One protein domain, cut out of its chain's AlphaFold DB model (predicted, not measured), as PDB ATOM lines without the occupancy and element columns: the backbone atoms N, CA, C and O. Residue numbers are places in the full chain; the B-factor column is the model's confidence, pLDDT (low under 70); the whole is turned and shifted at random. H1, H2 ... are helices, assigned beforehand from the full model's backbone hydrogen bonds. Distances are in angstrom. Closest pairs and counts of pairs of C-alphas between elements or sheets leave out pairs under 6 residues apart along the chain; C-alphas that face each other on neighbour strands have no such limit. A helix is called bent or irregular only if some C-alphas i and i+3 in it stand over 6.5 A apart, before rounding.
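This is residues 68 to 138 of the 196 residues of the protein "Zinc finger, CCHC-type" of Artemisia annua (UniProt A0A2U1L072). The long last helix, H4, is the hub: H1 runs loosely beside it the opposite way, H2 meets its first turn, and H3 is set steeply against it. Residues 79 to 85 stick out. The 71 printed residues, all helix by class, hold H1, H2, H3, H4 in that order and no named strand; the whole is compact, radius of gyration of the C-alphas 12.1 A, spanning 40 by 26 by 17 A.

H1, residues 68 to 80, starts at C-alpha 68 (183.176, 239.321, 170.621) and is 18.3 A long. H2 is residues 87 to 97, 15.2 A. H3, residues 100 to 112, 18.7 A, is irregular: C-alphas 101 and 104 are 7.6 A apart. H4, residues 120 to 136, 24.8 A, ends at C-alpha 136 (191.120, 231.976, 160.484).

H1, H2 and H4 form a bundle, helices grouped together. H4 and H1 only just touch, with 3 pairs of C-alphas within 8 A, closest Thr 128 and Ser 68, 6.6 A, at a shallow tilt of 12 degrees, opposite ways. H4 touches H2 with residues 120 to 123 alone; the closest C-alphas, Phe 120 and Val 91, are 5.5 A apart. H3 touches H4 with residues 102 to 106 alone, closest C-alphas Ile 105 and Ile 127, 6.7 A, at a steep tilt of 49 degrees. H1 and H3 are apart. Every O i to N i+4 pair is within hydrogen-bond range in H1, H2 and H4, and 7 of 9 in H3.

The farthest C-alphas, Thr 83 and Glu 138, are 39.9 A apart. The printed part has no cut and no long link. Mean pLDDT of the printed part is 74.6; 21 residues are under 70, among them 78 to 85.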
ATOM      1  N   SER A  68     184.574 239.764 170.496       58.75
ATOM      2  CA  SER A  68     183.176 239.321 170.621       58.75
ATOM      3  C   SER A  68     182.616 239.409 172.055       58.75
ATOM      4  O   SER A  68     181.517 239.926 172.272       58.75
ATOM      5  N   GLY A  69     183.392 239.014 173.071       63.94
ATOM      6  CA  GLY A  69     182.997 239.144 174.483       63.94
ATOM      7  C   GLY A  69     182.902 240.606 174.948       63.94
ATOM      8  O   GLY A  69     182.031 240.977 175.745       63.94
ATOM      9  N   LYS A  70     183.759 241.479 174.403       66.50
ATOM     10  CA  LYS A  70     183.698 242.930 174.639       66.50
ATOM     11  C   LYS A  70     182.551 243.584 173.873       66.50
ATOM     12  O   LYS A  70     181.936 244.490 174.427       66.50
ATOM     13  N   LEU A  71     182.213 243.104 172.676       66.94
ATOM     14  CA  LEU A  71     181.042 243.534 171.908       66.94
ATOM     15  C   LEU A  71     179.753 243.299 172.694       66.94
ATOM     16  O   LEU A  71     178.932 244.206 172.777       66.94
ATOM     17  N   GLY A  72     179.610 242.148 173.360       68.19
ATOM     18  CA  GLY A  72     178.475 241.887 174.254       68.19
ATOM     19  C   GLY A  72     178.390 242.882 175.418       68.19
ATOM     20  O   GLY A  72     177.320 243.411 175.715       68.19
ATOM     21  N   SER A  73     179.531 243.222 176.028       67.38
ATOM     22  CA  SER A  73     179.601 244.241 177.089       67.38
ATOM     23  C   SER A  73     179.284 245.648 176.569       67.38
ATOM     24  O   SER A  73     178.659 246.444 177.265       67.38
ATOM     25  N   ILE A  74     179.702 245.965 175.344       70.25
ATOM     26  CA  ILE A  74     179.390 247.223 174.662       70.25
ATOM     27  C   ILE A  74     177.888 247.290 174.339       70.25
ATOM     28  O   ILE A  74     177.257 248.298 174.639       70.25
ATOM     29  N   LYS A  75     177.291 246.199 173.846       66.62
ATOM     30  CA  LYS A  75     175.845 246.059 173.611       66.62
ATOM     31  C   LYS A  75     175.042 246.234 174.899       66.62
ATOM     32  O   LYS A  75     174.078 246.990 174.908       66.62
ATOM     33  N   ALA A  76     175.474 245.618 175.999       72.56
ATOM     34  CA  ALA A  76     174.848 245.788 177.309       72.56
ATOM     35  C   ALA A  76     174.949 247.238 177.810       72.56
ATOM     36  O   ALA A  76     173.962 247.790 178.291       72.56
ATOM     37  N   LYS A  77     176.109 247.889 177.637       70.38
ATOM     38  CA  LYS A  77     176.283 249.312 177.961       70.38
ATOM     39  C   LYS A  77     175.349 250.188 177.131       70.38
ATOM     40  O   LYS A  77     174.698 251.053 177.706       70.38
ATOM     41  N   PHE A  78     175.220 249.935 175.830       68.88
ATOM     42  CA  PHE A  78     174.297 250.672 174.965       68.88
ATOM     43  C   PHE A  78     172.826 250.431 175.317       68.88
ATOM     44  O   PHE A  78     172.075 251.395 175.409       68.88
ATOM     45  N   ALA A  79     172.438 249.191 175.618       68.69
ATOM     46  CA  ALA A  79     171.093 248.871 176.094       68.69
ATOM     47  C   ALA A  79     170.779 249.568 177.430       68.69
ATOM     48  O   ALA A  79     169.691 250.106 177.606       68.69
ATOM     49  N   SER A  80     171.748 249.614 178.354       67.94
ATOM     50  CA  SER A  80     171.591 250.285 179.651       67.94
ATOM     51  C   SER A  80     171.618 251.816 179.563       67.94
ATOM     52  O   SER A  80     171.042 252.484 180.415       67.94
ATOM     53  N   LEU A  81     172.264 252.378 178.532       61.72
ATOM     54  CA  LEU A  81     172.330 253.823 178.285       61.72
ATOM     55  C   LEU A  81     171.019 254.408 177.744       61.72
ATOM     56  O   LEU A  81     170.906 255.631 177.701       61.72
ATOM     57  N   GLY A  82     170.042 253.558 177.392       59.34
ATOM     58  CA  GLY A  82     168.619 253.752 177.706       59.34
ATOM     59  C   GLY A  82     167.969 255.098 177.370       59.34
ATOM     60  O   GLY A  82     166.970 255.459 177.981       59.34
ATOM     61  N   THR A  83     168.510 255.853 176.421       45.06
ATOM     62  CA  THR A  83     167.932 257.088 175.893       45.06
ATOM     63  C   THR A  83     168.040 257.026 174.379       45.06
ATOM     64  O   THR A  83     168.954 256.395 173.851       45.06
ATOM     65  N   THR A  84     167.068 257.626 173.695       57.72
ATOM     66  CA  THR A  84     166.880 257.670 172.238       57.72
ATOM     67  C   THR A  84     168.057 258.347 171.524       57.72
ATOM     68  O   THR A  84     167.938 259.456 171.007       57.72
ATOM     69  N   LEU A  85     169.231 257.725 171.549       61.28
ATOM     70  CA  LEU A  85     170.359 258.100 170.716       61.28
ATOM     71  C   LEU A  85     170.091 257.531 169.329       61.28
ATOM     72  O   LEU A  85     169.849 256.337 169.187       61.28
ATOM     73  N   GLU A  86     170.132 258.393 168.317       70.00
ATOM     74  CA  GLU A  86     170.079 257.956 166.925       70.00
ATOM     75  C   GLU A  86     171.194 256.936 166.659       70.00
ATOM     76  O   GLU A  86     172.335 257.126 167.109       70.00
ATOM     77  N   ASP A  87     170.874 255.884 165.903       73.75
ATOM     78  CA  ASP A  87     171.773 254.760 165.611       73.75
ATOM     79  C   ASP A  87     173.150 255.226 165.120       73.75
ATOM     80  O   ASP A  87     174.175 254.684 165.535       73.75
ATOM     81  N   LYS A  88     173.203 256.337 164.376       79.00
ATOM     82  CA  LYS A  88     174.443 256.979 163.918       79.00
ATOM     83  C   LYS A  88     175.440 257.297 165.039       79.00
ATOM     84  O   LYS A  88     176.651 257.126 164.884       79.00
ATOM     85  N   ILE A  89     174.956 257.764 166.193       79.50
ATOM     86  CA  ILE A  89     175.802 258.151 167.332       79.50
ATOM     87  C   ILE A  89     176.342 256.893 168.012       79.50
ATOM     88  O   ILE A  89     177.500 256.856 168.436       79.50
ATOM     89  N   ILE A  90     175.509 255.857 168.098       77.88
ATOM     90  CA  ILE A  90     175.840 254.569 168.707       77.88
ATOM     91  C   ILE A  90     176.865 253.834 167.840       77.88
ATOM     92  O   ILE A  90     177.895 253.404 168.358       77.88
ATOM     93  N   VAL A  91     176.645 253.768 166.526       81.12
ATOM     94  CA  VAL A  91     177.566 253.151 165.561       81.12
ATOM     95  C   VAL A  91     178.910 253.872 165.557       81.12
ATOM     96  O   VAL A  91     179.948 253.224 165.660       81.12
ATOM     97  N   ARG A  92     178.933 255.209 165.555       83.88
ATOM     98  CA  ARG A  92     180.197 255.963 165.617       83.88
ATOM     99  C   ARG A  92     180.958 255.717 166.922       83.88
ATOM    100  O   ARG A  92     182.177 255.556 166.911       83.88
ATOM    101  N   LYS A  93     180.256 255.643 168.058       81.56
ATOM    102  CA  LYS A  93     180.867 255.279 169.347       81.56
ATOM    103  C   LYS A  93     181.367 253.835 169.364       81.56
ATOM    104  O   LYS A  93     182.429 253.585 169.930       81.56
ATOM    105  N   LEU A  94     180.634 252.910 168.744       82.38
ATOM    106  CA  LEU A  94     181.054 251.523 168.581       82.38
ATOM    107  C   LEU A  94     182.358 251.465 167.789       82.38
ATOM    108  O   LEU A  94     183.332 250.954 168.331       82.38
ATOM    109  N   LEU A  95     182.398 252.044 166.585       82.94
ATOM    110  CA  LEU A  95     183.568 252.061 165.697       82.94
ATOM    111  C   LEU A  95     184.803 252.670 166.379       82.94
ATOM    112  O   LEU A  95     185.875 252.073 166.342       82.94
ATOM    113  N   ASN A  96     184.633 253.768 167.125       83.06
ATOM    114  CA  ASN A  96     185.708 254.376 167.923       83.06
ATOM    115  C   ASN A  96     186.205 253.496 169.085       83.06
ATOM    116  O   ASN A  96     187.331 253.662 169.552       83.06
ATOM    117  N   SER A  97     185.370 252.586 169.593       79.75
ATOM    118  CA  SER A  97     185.738 251.657 170.669       79.75
ATOM    119  C   SER A  97     186.431 250.388 170.164       79.75
ATOM    120  O   SER A  97     186.955 249.607 170.967       79.75
ATOM    121  N   VAL A  98     186.438 250.168 168.846       81.12
ATOM    122  CA  VAL A  98     187.030 248.981 168.237       81.12
ATOM    123  C   VAL A  98     188.571 249.050 168.325       81.12
ATOM    124  O   VAL A  98     189.175 250.065 167.982       81.12
ATOM    125  N   PRO A  99     189.254 247.974 168.769       77.19
ATOM    126  CA  PRO A  99     190.712 247.901 168.810       77.19
ATOM    127  C   PRO A  99     191.379 248.141 167.452       77.19
ATOM    128  O   PRO A  99     190.884 247.696 166.419       77.19
ATOM    129  N   LYS A 100     192.593 248.714 167.472       76.75
ATOM    130  CA  LYS A 100     193.349 249.102 166.264       76.75
ATOM    131  C   LYS A 100     193.561 247.979 165.232       76.75
ATOM    132  O   LYS A 100     193.677 248.254 164.046       76.75
ATOM    133  N   LYS A 101     193.579 246.713 165.659       76.44
ATOM    134  CA  LYS A 101     193.694 245.543 164.763       76.44
ATOM    135  C   LYS A 101     192.524 245.406 163.775       76.44
ATOM    136  O   LYS A 101     192.662 244.751 162.752       76.44
ATOM    137  N   PHE A 102     191.393 246.043 164.064       81.88
ATOM    138  CA  PHE A 102     190.213 246.070 163.208       81.88
ATOM    139  C   PHE A 102     190.067 247.388 162.433       81.88
ATOM    140  O   PHE A 102     189.038 247.625 161.810       81.88
ATOM    141  N   LEU A 103     191.088 248.252 162.425       83.81
ATOM    142  CA  LEU A 103     191.064 249.464 161.604       83.81
ATOM    143  C   LEU A 103     190.771 249.206 160.121       83.81
ATOM    144  O   LEU A 103     190.076 250.037 159.551       83.81
ATOM    145  N   PRO A 104     191.195 248.090 159.484       85.62
ATOM    146  CA  PRO A 104     190.818 247.833 158.096       85.62
ATOM    147  C   PRO A 104     189.300 247.757 157.895       85.62
ATOM    148  O   PRO A 104     188.778 248.400 156.990       85.62
ATOM    149  N   ILE A 105     188.571 247.041 158.766       85.88
ATOM    150  CA  ILE A 105     187.105 246.970 158.670       85.88
ATOM    151  C   ILE A 105     186.460 248.310 159.036       85.88
ATOM    152  O   ILE A 105     185.544 248.741 158.343       85.88
ATOM    153  N   VAL A 106     186.975 249.011 160.053       85.69
ATOM    154  CA  VAL A 106     186.477 250.344 160.432       85.69
ATOM    155  C   VAL A 106     186.645 251.329 159.277       85.69
ATOM    156  O   VAL A 106     185.669 251.963 158.903       85.69
ATOM    157  N   ALA A 107     187.816 251.380 158.641       85.25
ATOM    158  CA  ALA A 107     188.070 252.235 157.486       85.25
ATOM    159  C   ALA A 107     187.125 251.905 156.326       85.25
ATOM    160  O   ALA A 107     186.566 252.810 155.721       85.25
ATOM    161  N   THR A 108     186.871 250.620 156.040       84.25
ATOM    162  CA  THR A 108     185.903 250.261 154.988       84.25
ATOM    163  C   THR A 108     184.467 250.650 155.339       84.25
ATOM    164  O   THR A 108     183.725 251.075 154.458       84.25
ATOM    165  N   ILE A 109     184.075 250.547 156.611       82.81
ATOM    166  CA  ILE A 109     182.760 250.994 157.085       82.81
ATOM    167  C   ILE A 109     182.661 252.521 157.001       82.81
ATOM    168  O   ILE A 109     181.646 253.030 156.546       82.81
ATOM    169  N   GLU A 110     183.710 253.251 157.380       81.62
ATOM    170  CA  GLU A 110     183.748 254.714 157.302       81.62
ATOM    171  C   GLU A 110     183.762 255.230 155.860       81.62
ATOM    172  O   GLU A 110     183.146 256.248 155.562       81.62
ATOM    173  N   GLN A 111     184.460 254.537 154.962       77.88
ATOM    174  CA  GLN A 111     184.715 255.002 153.601       77.88
ATOM    175  C   GLN A 111     183.635 254.567 152.601       77.88
ATOM    176  O   GLN A 111     183.408 255.267 151.616       77.88
ATOM    177  N   TYR A 112     182.970 253.430 152.836       68.50
ATOM    178  CA  TYR A 112     182.007 252.836 151.896       68.50
ATOM    179  C   TYR A 112     180.620 252.591 152.496       68.50
ATOM    180  O   TYR A 112     179.791 251.938 151.864       68.50
ATOM    181  N   SER A 113     180.327 253.042 153.718       68.94
ATOM    182  CA  SER A 113     178.980 252.917 154.284       68.94
ATOM    183  C   SER A 113     178.483 254.207 154.905       68.94
ATOM    184  O   SER A 113     179.215 254.949 155.552       68.94
ATOM    185  N   GLU A 114     177.190 254.452 154.721       73.81
ATOM    186  CA  GLU A 114     176.484 255.544 155.370       73.81
ATOM    187  C   GLU A 114     176.324 255.217 156.861       73.81
ATOM    188  O   GLU A 114     175.387 254.543 157.284       73.81
ATOM    189  N   ILE A 115     177.265 255.693 157.684       74.69
ATOM    190  CA  ILE A 115     177.216 255.556 159.155       74.69
ATOM    191  C   ILE A 115     175.895 256.102 159.717       74.69
ATOM    192  O   ILE A 115     175.425 255.644 160.755       74.69
ATOM    193  N   ASP A 116     175.302 257.077 159.027       70.12
ATOM    194  CA  ASP A 116     174.083 257.749 159.456       70.12
ATOM    195  C   ASP A 116     172.810 256.906 159.272       70.12
ATOM    196  O   ASP A 116     171.821 257.169 159.955       70.12
ATOM    197  N   THR A 117     172.836 255.879 158.413       79.75
ATOM    198  CA  THR A 117     171.700 254.972 158.158       79.75
ATOM    199  C   THR A 117     171.949 253.540 158.644       79.75
ATOM    200  O   THR A 117     171.016 252.739 158.700       79.75
ATOM    201  N   MET A 118     173.185 253.211 159.037       82.06
ATOM    202  CA  MET A 118     173.557 251.874 159.497       82.06
ATOM    203  C   MET A 118     172.940 251.547 160.870       82.06
ATOM    204  O   MET A 118     173.218 252.253 161.843       82.06
ATOM    205  N   PRO A 119     172.188 250.439 161.005       82.25
ATOM    206  CA  PRO A 119     171.723 249.976 162.301       82.25
ATOM    207  C   PRO A 119     172.882 249.383 163.110       82.25
ATOM    208  O   PRO A 119     173.786 248.728 162.580       82.25
ATOM    209  N   PHE A 120     172.827 249.553 164.430       80.12
ATOM    210  CA  PHE A 120     173.868 249.080 165.345       80.12
ATOM    211  C   PHE A 120     174.202 247.586 165.182       80.12
ATOM    212  O   PHE A 120     175.375 247.212 165.176       80.12
ATOM    213  N   GLU A 121     173.189 246.734 165.005       82.19
ATOM    214  CA  GLU A 121     173.377 245.284 164.841       82.19
ATOM    215  C   GLU A 121     174.152 244.934 163.563       82.19
ATOM    216  O   GLU A 121     174.949 243.995 163.561       82.19
ATOM    217  N   GLU A 122     173.987 245.709 162.490       85.25
ATOM    218  CA  GLU A 122     174.743 245.499 161.255       85.25
ATOM    219  C   GLU A 122     176.220 245.867 161.441       85.25
ATOM    220  O   GLU A 122     177.102 245.115 161.020       85.25
ATOM    221  N   ALA A 123     176.505 246.975 162.132       83.31
ATOM    222  CA  ALA A 123     177.873 247.361 162.473       83.31
ATOM    223  C   ALA A 123     178.565 246.273 163.313       83.31
ATOM    224  O   ALA A 123     179.693 245.873 163.016       83.31
ATOM    225  N   VAL A 124     177.869 245.743 164.324       81.94
ATOM    226  CA  VAL A 124     178.356 244.630 165.154       81.94
ATOM    227  C   VAL A 124     178.587 243.373 164.310       81.94
ATOM    228  O   VAL A 124     179.641 242.745 164.436       81.94
ATOM    229  N   GLY A 125     177.653 243.019 163.425       85.06
ATOM    230  CA  GLY A 125     177.762 241.855 162.544       85.06
ATOM    231  C   GLY A 125     178.967 241.935 161.606       85.06
ATOM    232  O   GLY A 125     179.725 240.973 161.492       85.06
ATOM    233  N   ARG A 126     179.217 243.102 161.003       85.62
ATOM    234  CA  ARG A 126     180.374 243.335 160.121       85.62
ATOM    235  C   ARG A 126     181.705 243.219 160.864       85.62
ATOM    236  O   ARG A 126     182.630 242.586 160.358       85.62
ATOM    237  N   ILE A 127     181.798 243.785 162.071       84.62
ATOM    238  CA  ILE A 127     183.010 243.672 162.895       84.62
ATOM    239  C   ILE A 127     183.227 242.220 163.343       84.62
ATOM    240  O   ILE A 127     184.359 241.742 163.309       84.62
ATOM    241  N   THR A 128     182.159 241.502 163.700       82.62
ATOM    242  CA  THR A 128     182.229 240.094 164.132       82.62
ATOM    243  C   THR A 128     182.647 239.171 162.986       82.62
ATOM    244  O   THR A 128     183.556 238.364 163.146       82.62
ATOM    245  N   ALA A 129     182.070 239.337 161.793       84.62
ATOM    246  CA  ALA A 129     182.458 238.571 160.608       84.62
ATOM    247  C   ALA A 129     183.922 238.828 160.207       84.62
ATOM    248  O   ALA A 129     184.621 237.940 159.723       84.62
ATOM    249  N   PHE A 130     184.406 240.054 160.412       82.31
ATOM    250  CA  PHE A 130     185.809 240.381 160.197       82.31
ATOM    251  C   PHE A 130     186.720 239.801 161.294       82.31
ATOM    252  O   PHE A 130     187.829 239.365 160.994       82.31
ATOM    253  N   GLU A 131     186.258 239.735 162.545       78.75
ATOM    254  CA  GLU A 131     186.955 239.037 163.630       78.75
ATOM    255  C   GLU A 131     187.107 237.539 163.349       78.75
ATOM    256  O   GLU A 131     188.203 237.012 163.529       78.75
ATOM    257  N   GLU A 132     186.061 236.870 162.860       75.69
ATOM    258  CA  GLU A 132     186.133 235.464 162.436       75.69
ATOM    259  C   GLU A 132     187.157 235.270 161.313       75.69
ATOM    260  O   GLU A 132     188.027 234.408 161.409       75.69
ATOM    261  N   ARG A 133     187.160 236.149 160.305       77.50
ATOM    262  CA  ARG A 133     188.158 236.089 159.225       77.50
ATOM    263  C   ARG A 133     189.585 236.305 159.716       77.50
ATOM    264  O   ARG A 133     190.484 235.656 159.203       77.50
ATOM    265  N   ILE A 134     189.812 237.196 160.683       72.06
ATOM    266  CA  ILE A 134     191.143 237.379 161.287       72.06
ATOM    267  C   ILE A 134     191.545 236.166 162.132       72.06
ATOM    268  O   ILE A 134     192.726 235.837 162.166       72.06
ATOM    269  N   LYS A 135     190.601 235.499 162.807       64.25
ATOM    270  CA  LYS A 135     190.887 234.264 163.554       64.25
ATOM    271  C   LYS A 135     191.363 233.138 162.641       64.25
ATOM    272  O   LYS A 135     192.292 232.430 163.015       64.25
ATOM    273  N   ASP A 136     190.756 233.005 161.465       55.97
ATOM    274  CA  ASP A 136     191.120 231.976 160.484       55.97
ATOM    275  C   ASP A 136     192.333 232.373 159.631       55.97
ATOM    276  O   ASP A 136     193.028 231.521 159.085       55.97
ATOM    277  N   ALA A 137     192.607 233.676 159.538       48.66
ATOM    278  CA  ALA A 137     193.760 234.243 158.864       48.66
ATOM    279  C   ALA A 137     194.898 234.558 159.841       48.66
ATOM    280  O   ALA A 137     195.491 235.626 159.721       48.66
ATOM    281  N   GLU A 138     195.241 233.660 160.778       44.16
ATOM    282  CA  GLU A 138     196.649 233.561 161.184       44.16
ATOM    283  C   GLU A 138     197.405 233.019 159.967       44.16
ATOM    284  O   GLU A 138     197.315 231.825 159.671       44.16
TER     285      GLU A 138